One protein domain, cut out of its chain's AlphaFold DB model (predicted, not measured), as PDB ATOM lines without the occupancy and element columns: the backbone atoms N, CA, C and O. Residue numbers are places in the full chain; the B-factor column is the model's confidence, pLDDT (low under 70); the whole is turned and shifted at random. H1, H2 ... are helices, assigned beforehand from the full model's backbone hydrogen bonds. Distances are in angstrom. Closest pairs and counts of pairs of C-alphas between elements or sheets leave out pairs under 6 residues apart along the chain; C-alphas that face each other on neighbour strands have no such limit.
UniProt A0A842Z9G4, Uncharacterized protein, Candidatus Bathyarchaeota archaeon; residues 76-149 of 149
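What this domain is: This is residues 76 to 149 of the 149 residues of an uncharacterized protein of Candidatus Bathyarchaeota archaeon (UniProt A0A842Z9G4). There is little regular structure: an open, loose loop of chain, with the longest helix, H3, at one side and the short helices H1 and H2 at the other, none touching another. Residues 138 to 149 stick out as a tail. The printed part has 74 residues, 23 of them in three named helices, H1, H2, H3 in chain order, with no named strand; the class is all helix. It is loose, with a radius of gyration of the C-alphas of 15.0 A and spans of 41 by 29 by 27 A.

How they stand to each other: H1, residues 92 to 98, H2, residues 105 to 108, and H3, residues 119 to 130, are apart from one another. In H1 and H3 every O i to N i+4 pair is within hydrogen-bond range; H2 is too short for one.

Where its parts are: H1 begins at C-alpha 92 (42.813, -33.096, -3.974). H3, 15.0 A long, ends at C-alpha 130 (23.057, -26.983, 4.278).

The domain as a whole: The printed part has no cut. Both links are short. Residues 78 to 80, 100 to 109 and 149 have pLDDT under 70.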
ATOM      1  N   VAL A  76      23.257 -32.416  23.021       71.00
ATOM      2  CA  VAL A  76      23.995 -33.683  23.104       71.00
ATOM      3  C   VAL A  76      24.186 -34.320  21.723       71.00
ATOM      4  O   VAL A  76      25.188 -35.001  21.512       71.00
ATOM      5  N   GLU A  77      23.265 -34.085  20.784       74.19
ATOM      6  CA  GLU A  77      23.280 -34.718  19.461       74.19
ATOM      7  C   GLU A  77      24.393 -34.169  18.556       74.19
ATOM      8  O   GLU A  77      25.053 -34.951  17.875       74.19
ATOM      9  N   ASN A  78      24.675 -32.860  18.606       68.44
ATOM     10  CA  ASN A  78      25.721 -32.226  17.787       68.44
ATOM     11  C   ASN A  78      27.020 -31.911  18.538       68.44
ATOM     12  O   ASN A  78      27.906 -31.270  17.972       68.44
ATOM     13  N   ARG A  79      27.179 -32.385  19.779       67.69
ATOM     14  CA  ARG A  79      28.332 -32.070  20.641       67.69
ATOM     15  C   ARG A  79      29.702 -32.295  19.985       67.69
ATOM     16  O   ARG A  79      30.643 -31.566  20.280       67.69
ATOM     17  N   TYR A  80      29.811 -33.288  19.101       67.69
ATOM     18  CA  TYR A  80      31.050 -33.632  18.389       67.69
ATOM     19  C   TYR A  80      30.840 -33.853  16.886       67.69
ATOM     20  O   TYR A  80      31.643 -34.516  16.228       67.69
ATOM     21  N   ALA A  81      29.740 -33.338  16.331       76.00
ATOM     22  CA  ALA A  81      29.488 -33.449  14.904       76.00
ATOM     23  C   ALA A  81      30.459 -32.553  14.122       76.00
ATOM     24  O   ALA A  81      30.734 -31.416  14.499       76.00
ATOM     25  N   SER A  82      30.973 -33.063  13.005       79.62
ATOM     26  CA  SER A  82      31.838 -32.299  12.110       79.62
ATOM     27  C   SER A  82      31.124 -32.051  10.791       79.62
ATOM     28  O   SER A  82      30.722 -32.987  10.106       79.62
ATOM     29  N   LEU A  83      31.013 -30.778  10.411       85.31
ATOM     30  CA  LEU A  83      30.518 -30.356   9.095       85.31
ATOM     31  C   LEU A  83      31.668 -30.102   8.103       85.31
ATOM     32  O   LEU A  83      31.508 -29.340   7.138       85.31
ATOM     33  N   ALA A  84      32.841 -30.699   8.354       83.19
ATOM     34  CA  ALA A  84      33.993 -30.636   7.462       83.19
ATOM     35  C   ALA A  84      33.663 -31.253   6.093       83.19
ATOM     36  O   ALA A  84      32.900 -32.210   5.989       83.19
ATOM     37  N   ILE A  85      34.235 -30.688   5.028       84.75
ATOM     38  CA  ILE A  85      34.012 -31.189   3.666       84.75
ATOM     39  C   ILE A  85      34.772 -32.517   3.509       84.75
ATOM     40  O   ILE A  85      35.984 -32.533   3.762       84.75
ATOM     41  N   PRO A  86      34.103 -33.615   3.112       83.69
ATOM     42  CA  PRO A  86      34.762 -34.901   2.932       83.69
ATOM     43  C   PRO A  86      35.710 -34.865   1.731       83.69
ATOM     44  O   PRO A  86      35.522 -34.107   0.782       83.69
ATOM     45  N   ALA A  87      36.717 -35.742   1.739       82.81
ATOM     46  CA  ALA A  87      37.712 -35.824   0.665       82.81
ATOM     47  C   ALA A  87      37.099 -36.093  -0.721       82.81
ATOM     48  O   ALA A  87      37.685 -35.718  -1.727       82.81
ATOM     49  N   SER A  88      35.937 -36.749  -0.773       86.69
ATOM     50  CA  SER A  88      35.212 -37.061  -2.008       86.69
ATOM     51  C   SER A  88      34.563 -35.846  -2.671       86.69
ATOM     52  O   SER A  88      34.255 -35.901  -3.857       86.69
ATOM     53  N   GLU A  89      34.321 -34.777  -1.911       83.88
ATOM     54  CA  GLU A  89      33.656 -33.553  -2.376       83.88
ATOM     55  C   GLU A  89      34.631 -32.373  -2.502       83.88
ATOM     56  O   GLU A  89      34.222 -31.256  -2.815       83.88
ATOM     57  N   ASP A  90      35.922 -32.608  -2.258       82.38
ATOM     58  CA  ASP A  90      36.979 -31.600  -2.297       82.38
ATOM     59  C   ASP A  90      37.990 -31.943  -3.401       82.38
ATOM     60  O   ASP A  90      38.269 -33.115  -3.664       82.38
ATOM     61  N   SER A  91      38.562 -30.931  -4.057       86.69
ATOM     62  CA  SER A  91      39.645 -31.171  -5.021       86.69
ATOM     63  C   SER A  91      40.909 -31.575  -4.251       86.69
ATOM     64  O   SER A  91      41.274 -30.895  -3.285       86.69
ATOM     65  N   PRO A  92      41.611 -32.646  -4.667       84.94
ATOM     66  CA  PRO A  92      42.813 -33.096  -3.974       84.94
ATOM     67  C   PRO A  92      43.909 -32.024  -3.986       84.94
ATOM     68  O   PRO A  92      44.540 -31.808  -2.951       84.94
ATOM     69  N   GLU A  93      44.080 -31.298  -5.099       87.31
ATOM     70  CA  GLU A  93      45.102 -30.250  -5.209       87.31
ATOM     71  C   GLU A  93      44.802 -29.062  -4.282       87.31
ATOM     72  O   GLU A  93      45.682 -28.572  -3.573       87.31
ATOM     73  N   ILE A  94      43.543 -28.614  -4.241       84.50
ATOM     74  CA  ILE A  94      43.116 -27.495  -3.388       84.50
ATOM     75  C   ILE A  94      43.205 -27.871  -1.908       84.50
ATOM     76  O   ILE A  94      43.635 -27.058  -1.085       84.50
ATOM     77  N   ARG A  95      42.834 -29.107  -1.559       83.75
ATOM     78  CA  ARG A  95      42.899 -29.593  -0.182       83.75
ATOM     79  C   ARG A  95      44.337 -29.648   0.328       83.75
ATOM     80  O   ARG A  95      44.591 -29.210   1.447       83.75
ATOM     81  N   GLU A  96      45.272 -30.119  -0.491       83.19
ATOM     82  CA  GLU A  96      46.696 -30.149  -0.142       83.19
ATOM     83  C   GLU A  96      47.281 -28.735  -0.007       83.19
ATOM     84  O   GLU A  96      47.974 -28.437   0.966       83.19
ATOM     85  N   GLN A  97      46.947 -27.832  -0.934       84.38
ATOM     86  CA  GLN A  97      47.508 -26.481  -0.960       84.38
ATOM     87  C   GLN A  97      46.971 -25.572   0.158       84.38
ATOM     88  O   GLN A  97      47.727 -24.788   0.733       84.38
ATOM     89  N   TYR A  98      45.669 -25.639   0.450       78.62
ATOM     90  CA  TYR A  98      44.995 -24.657   1.308       78.62
ATOM     91  C   TYR A  98      44.488 -25.218   2.635       78.62
ATOM     92  O   TYR A  98      44.091 -24.434   3.498       78.62
ATOM     93  N   ARG A  99      44.491 -26.542   2.834       75.19
ATOM     94  CA  ARG A  99      44.022 -27.179   4.076       75.19
ATOM     95  C   ARG A  99      45.046 -28.112   4.741       75.19
ATOM     96  O   ARG A  99      44.639 -29.135   5.291       75.19
ATOM     97  N   PRO A 100      46.345 -27.759   4.811       67.56
ATOM     98  CA  PRO A 100      47.325 -28.594   5.511       67.56
ATOM     99  C   PRO A 100      47.047 -28.696   7.025       67.56
ATOM    100  O   PRO A 100      47.602 -29.556   7.698       67.56
ATOM    101  N   PHE A 101      46.193 -27.816   7.564       59.81
ATOM    102  CA  PHE A 101      45.801 -27.755   8.974       59.81
ATOM    103  C   PHE A 101      44.556 -28.576   9.319       59.81
ATOM    104  O   PHE A 101      44.161 -28.575  10.483       59.81
ATOM    105  N   LEU A 102      43.910 -29.249   8.355       64.62
ATOM    106  CA  LEU A 102      42.956 -30.303   8.701       64.62
ATOM    107  C   LEU A 102      43.774 -31.437   9.318       64.62
ATOM    108  O   LEU A 102      44.290 -32.311   8.625       64.62
ATOM    109  N   GLN A 103      43.983 -31.319  10.626       62.22
ATOM    110  CA  GLN A 103      44.747 -32.243  11.440       62.22
ATOM    111  C   GLN A 103      44.193 -33.647  11.202       62.22
ATOM    112  O   GLN A 103      42.981 -33.851  11.248       62.22
ATOM    113  N   GLY A 104      45.072 -34.608  10.912       65.56
ATOM    114  CA  GLY A 104      44.660 -36.010  10.873       65.56
ATOM    115  C   GLY A 104      44.029 -36.406  12.209       65.56
ATOM    116  O   GLY A 104      44.365 -35.822  13.241       65.56
ATOM    117  N   ASP A 105      43.147 -37.406  12.188       64.19
ATOM    118  CA  ASP A 105      42.275 -37.774  13.316       64.19
ATOM    119  C   ASP A 105      43.004 -37.914  14.671       64.19
ATOM    120  O   ASP A 105      42.424 -37.648  15.719       64.19
ATOM    121  N   GLY A 106      44.293 -38.278  14.667       64.06
ATOM    122  CA  GLY A 106      45.113 -38.387  15.879       64.06
ATOM    123  C   GLY A 106      45.567 -37.059  16.506       64.06
ATOM    124  O   GLY A 106      45.722 -37.003  17.718       64.06
ATOM    125  N   LEU A 107      45.778 -36.000  15.719       62.09
ATOM    126  CA  LEU A 107      46.179 -34.674  16.225       62.09
ATOM    127  C   LEU A 107      44.966 -33.832  16.629       62.09
ATOM    128  O   LEU A 107      45.045 -33.066  17.584       62.09
ATOM    129  N   ALA A 108      43.833 -34.044  15.954       66.69
ATOM    130  CA  ALA A 108      42.589 -33.355  16.260       66.69
ATOM    131  C   ALA A 108      42.111 -33.610  17.699       66.69
ATOM    132  O   ALA A 108      41.493 -32.731  18.282       66.69
ATOM    133  N   ALA A 109      42.409 -34.766  18.303       68.06
ATOM    134  CA  ALA A 109      42.008 -35.082  19.679       68.06
ATOM    135  C   ALA A 109      42.694 -34.202  20.750       68.06
ATOM    136  O   ALA A 109      42.103 -33.946  21.799       68.06
ATOM    137  N   ASP A 110      43.907 -33.713  20.473       72.62
ATOM    138  CA  ASP A 110      44.696 -32.881  21.394       72.62
ATOM    139  C   ASP A 110      44.536 -31.370  21.131       72.62
ATOM    140  O   ASP A 110      45.062 -30.545  21.884       72.62
ATOM    141  N   ASP A 111      43.800 -30.979  20.088       75.06
ATOM    142  CA  ASP A 111      43.518 -29.573  19.796       75.06
ATOM    143  C   ASP A 111      42.460 -29.014  20.758       75.06
ATOM    144  O   ASP A 111      41.350 -29.524  20.873       75.06
ATOM    145  N   TRP A 112      42.759 -27.907  21.434       78.69
ATOM    146  CA  TRP A 112      41.780 -27.245  22.299       78.69
ATOM    147  C   TRP A 112      40.566 -26.731  21.509       78.69
ATOM    148  O   TRP A 112      39.484 -26.608  22.077       78.69
ATOM    149  N   VAL A 113      40.727 -26.450  20.208       77.06
ATOM    150  CA  VAL A 113      39.630 -26.012  19.333       77.06
ATOM    151  C   VAL A 113      38.634 -27.144  19.082       77.06
ATOM    152  O   VAL A 113      37.436 -26.882  19.029       77.06
ATOM    153  N   SER A 114      39.090 -28.395  18.972       73.38
ATOM    154  CA  SER A 114      38.202 -29.551  18.768       73.38
ATOM    155  C   SER A 114      37.408 -29.916  20.027       73.38
ATOM    156  O   SER A 114      36.368 -30.563  19.941       73.38
ATOM    157  N   GLN A 115      37.881 -29.465  21.194       75.69
ATOM    158  CA  GLN A 115      37.207 -29.622  22.482       75.69
ATOM    159  C   GLN A 115      36.146 -28.538  22.731       75.69
ATOM    160  O   GLN A 115      35.395 -28.635  23.706       75.69
ATOM    161  N   LEU A 116      36.073 -27.501  21.885       78.81
ATOM    162  CA  LEU A 116      35.042 -26.472  21.992       78.81
ATOM    163  C   LEU A 116      33.675 -27.051  21.611       78.81
ATOM    164  O   LEU A 116      33.494 -27.609  20.533       78.81
ATOM    165  N   GLU A 117      32.692 -26.856  22.488       78.75
ATOM    166  CA  GLU A 117      31.294 -27.199  22.218       78.75
ATOM    167  C   GLU A 117      30.696 -26.156  21.263       78.75
ATOM    168  O   GLU A 117      30.459 -25.004  21.639       78.75
ATOM    169  N   LEU A 118      30.519 -26.552  20.000       82.88
ATOM    170  CA  LEU A 118      30.007 -25.701  18.924       82.88
ATOM    171  C   LEU A 118      28.605 -26.123  18.456       82.88
ATOM    172  O   LEU A 118      28.180 -25.695  17.381       82.88
ATOM    173  N   GLY A 119      27.863 -26.921  19.239       83.38
ATOM    174  CA  GLY A 119      26.594 -27.528  18.819       83.38
ATOM    175  C   GLY A 119      25.574 -26.522  18.275       83.38
ATOM    176  O   GLY A 119      25.003 -26.726  17.203       83.38
ATOM    177  N   THR A 120      25.415 -25.369  18.935       84.00
ATOM    178  CA  THR A 120      24.525 -24.297  18.452       84.00
ATOM    179  C   THR A 120      24.966 -23.745  17.097       84.00
ATOM    180  O   THR A 120      24.141 -23.573  16.203       84.00
ATOM    181  N   THR A 121      26.261 -23.476  16.913       86.12
ATOM    182  CA  THR A 121      26.785 -22.961  15.642       86.12
ATOM    183  C   THR A 121      26.638 -23.992  14.527       86.12
ATOM    184  O   THR A 121      26.259 -23.627  13.417       86.12
ATOM    185  N   LEU A 122      26.878 -25.272  14.821       88.31
ATOM    186  CA  LEU A 122      26.694 -26.366  13.868       88.31
ATOM    187  C   LEU A 122      25.230 -26.484  13.435       88.31
ATOM    188  O   LEU A 122      24.967 -26.497  12.235       88.31
ATOM    189  N   LYS A 123      24.284 -26.442  14.384       87.81
ATOM    190  CA  LYS A 123      22.841 -26.419  14.089       87.81
ATOM    191  C   LYS A 123      22.448 -25.244  13.201       87.81
ATOM    192  O   LYS A 123      21.707 -25.423  12.242       87.81
ATOM    193  N   MET A 124      22.965 -24.047  13.483       88.81
ATOM    194  CA  MET A 124      22.693 -22.870  12.653       88.81
ATOM    195  C   MET A 124      23.233 -23.036  11.228       88.81
ATOM    196  O   MET A 124      22.568 -22.649  10.272       88.81
ATOM    197  N   VAL A 125      24.431 -23.602  11.065       91.12
ATOM    198  CA  VAL A 125      25.003 -23.873   9.737       91.12
ATOM    199  C   VAL A 125      24.177 -24.923   8.998       91.12
ATOM    200  O   VAL A 125      23.904 -24.762   7.810       91.12
ATOM    201  N   GLU A 126      23.762 -25.981   9.683       89.81
ATOM    202  CA  GLU A 126      22.924 -27.026   9.109       89.81
ATOM    203  C   GLU A 126      21.589 -26.461   8.607       89.81
ATOM    204  O   GLU A 126      21.312 -26.550   7.408       89.81
ATOM    205  N   SER A 127      20.831 -25.777   9.469       92.38
ATOM    206  CA  SER A 127      19.492 -25.284   9.131       92.38
ATOM    207  C   SER A 127      19.495 -24.125   8.132       92.38
ATOM    208  O   SER A 127      18.606 -24.010   7.290       92.38
ATOM    209  N   GLU A 128      20.485 -23.230   8.204       92.56
ATOM    210  CA  GLU A 128      20.498 -22.014   7.384       92.56
ATOM    211  C   GLU A 128      21.291 -22.158   6.085       92.56
ATOM    212  O   GLU A 128      20.991 -21.458   5.117       92.56
ATOM    213  N   ILE A 129      22.283 -23.052   6.038       93.31
ATOM    214  CA  ILE A 129      23.165 -23.199   4.875       93.31
ATOM    215  C   ILE A 129      22.924 -24.536   4.183       93.31
ATOM    216  O   ILE A 129      22.593 -24.551   2.996       93.31
ATOM    217  N   LEU A 130      23.069 -25.655   4.899       90.00
ATOM    218  CA  LEU A 130      23.057 -26.983   4.278       90.00
ATOM    219  C   LEU A 130      21.650 -27.397   3.827       90.00
ATOM    220  O   LEU A 130      21.456 -27.716   2.654       90.00
ATOM    221  N   GLU A 131      20.656 -27.322   4.714       93.25
ATOM    222  CA  GLU A 131      19.263 -27.681   4.409       93.25
ATOM    223  C   GLU A 131      18.665 -26.787   3.315       93.25
ATOM    224  O   GLU A 131      17.958 -27.252   2.417       93.25
ATOM    225  N   LYS A 132      19.011 -25.495   3.337       95.62
ATOM    226  CA  LYS A 132      18.572 -24.503   2.344       95.62
ATOM    227  C   LYS A 132      19.388 -24.528   1.050       95.62
ATOM    228  O   LYS A 132      19.131 -23.701   0.171       95.62
ATOM    229  N   LYS A 133      20.357 -25.446   0.930       92.50
ATOM    230  CA  LYS A 133      21.263 -25.594  -0.223       92.50
ATOM    231  C   LYS A 133      21.922 -24.274  -0.633       92.50
ATOM    232  O   LYS A 133      22.051 -23.982  -1.820       92.50
ATOM    233  N   GLN A 134      22.284 -23.457   0.350       92.81
ATOM    234  CA  GLN A 134      23.020 -22.220   0.124       92.81
ATOM    235  C   GLN A 134      24.511 -22.519  -0.023       92.81
ATOM    236  O   GLN A 134      25.020 -23.535   0.458       92.81
ATOM    237  N   ASP A 135      25.227 -21.596  -0.653       89.81
ATOM    238  CA  ASP A 135      26.680 -21.669  -0.722       89.81
ATOM    239  C   ASP A 135      27.298 -21.559   0.681       89.81
ATOM    240  O   ASP A 135      26.892 -20.740   1.511       89.81
ATOM    241  N   ARG A 136      28.334 -22.367   0.937       87.00
ATOM    242  CA  ARG A 136      29.115 -22.277   2.178       87.00
ATOM    243  C   ARG A 136      29.787 -20.906   2.300       87.00
ATOM    244  O   ARG A 136      30.262 -20.337   1.315       87.00
ATOM    245  N   LEU A 137      29.897 -20.422   3.538       86.88
ATOM    246  CA  LEU A 137      30.575 -19.166   3.856       86.88
ATOM    247  C   LEU A 137      32.041 -19.200   3.403       86.88
ATOM    248  O   LEU A 137      32.790 -20.119   3.738       86.88
ATOM    249  N   ARG A 138      32.457 -18.166   2.666       86.69
ATOM    250  CA  ARG A 138      33.843 -17.961   2.225       86.69
ATOM    251  C   ARG A 138      34.434 -16.799   3.013       86.69
ATOM    252  O   ARG A 138      33.945 -15.677   2.913       86.69
ATOM    253  N   ILE A 139      35.472 -17.072   3.797       86.12
ATOM    254  CA  ILE A 139      36.114 -16.078   4.660       86.12
ATOM    255  C   ILE A 139      37.504 -15.772   4.103       86.12
ATOM    256  O   ILE A 139      38.342 -16.665   3.996       86.12
ATOM    257  N   LEU A 140      37.750 -14.505   3.756       86.94
ATOM    258  CA  LEU A 140      39.079 -14.002   3.415       86.94
ATOM    259  C   LEU A 140      39.703 -13.377   4.664       86.94
ATOM    260  O   LEU A 140      39.206 -12.376   5.177       86.94
ATOM    261  N   VAL A 141      40.801 -13.958   5.137       85.75
ATOM    262  CA  VAL A 141      41.551 -13.436   6.282       85.75
ATOM    263  C   VAL A 141      42.731 -12.613   5.771       85.75
ATOM    264  O   VAL A 141      43.613 -13.139   5.097       85.75
ATOM    265  N   LEU A 142      42.755 -11.322   6.104       90.25
ATOM    266  CA  LEU A 142      43.872 -10.417   5.822       90.25
ATOM    267  C   LEU A 142      44.607 -10.117   7.129       90.25
ATOM    268  O   LEU A 142      43.988  -9.682   8.098       90.25
ATOM    269  N   TYR A 143      45.922 -10.326   7.166       88.19
ATOM    270  CA  TYR A 143      46.744 -10.038   8.342       88.19
ATOM    271  C   TYR A 143      47.711  -8.879   8.061       88.19
ATOM    272  O   TYR A 143      48.310  -8.786   6.994       88.19
ATOM    273  N   GLY A 144      47.836  -7.958   9.022       85.19
ATOM    274  CA  GLY A 144      48.476  -6.645   8.830       85.19
ATOM    275  C   GLY A 144      49.985  -6.570   9.094       85.19
ATOM    276  O   GLY A 144      50.531  -5.475   9.164       85.19
ATOM    277  N   SER A 145      50.679  -7.691   9.284       79.94
ATOM    278  CA  SER A 145      52.131  -7.703   9.504       79.94
ATOM    279  C   SER A 145      52.721  -9.053   9.116       79.94
ATOM    280  O   SER A 145      52.348 -10.075   9.681       79.94
ATOM    281  N   LEU A 146      53.684  -9.035   8.196       82.12
ATOM    282  CA  LEU A 146      54.492 -10.192   7.786       82.12
ATOM    283  C   LEU A 146      55.731 -10.397   8.672       82.12
ATOM    284  O   LEU A 146      56.615 -11.179   8.332       82.12
ATOM    285  N   ARG A 147      55.855  -9.657   9.783       84.50
ATOM    286  CA  ARG A 147      57.041  -9.745  10.638       84.50
ATOM    287  C   ARG A 147      57.127 -11.150  11.243       84.50
ATOM    288  O   ARG A 147      56.252 -11.539  12.015       84.50
ATOM    289  N   SER A 148      58.187 -11.881  10.904       73.50
ATOM    290  CA  SER A 148      58.515 -13.154  11.541       73.50
ATOM    291  C   SER A 148      58.868 -12.927  13.012       73.50
ATOM    292  O   SER A 148      59.461 -11.899  13.361       73.50
ATOM    293  N   ARG A 149      58.464 -13.866  13.868       65.94
ATOM    294  CA  ARG A 149      58.891 -13.933  15.268       65.94
ATOM    295  C   ARG A 149      60.121 -14.813  15.385       65.94
ATOM    296  O   ARG A 149      60.164 -15.819  14.645       65.94
TER     297      ARG A 149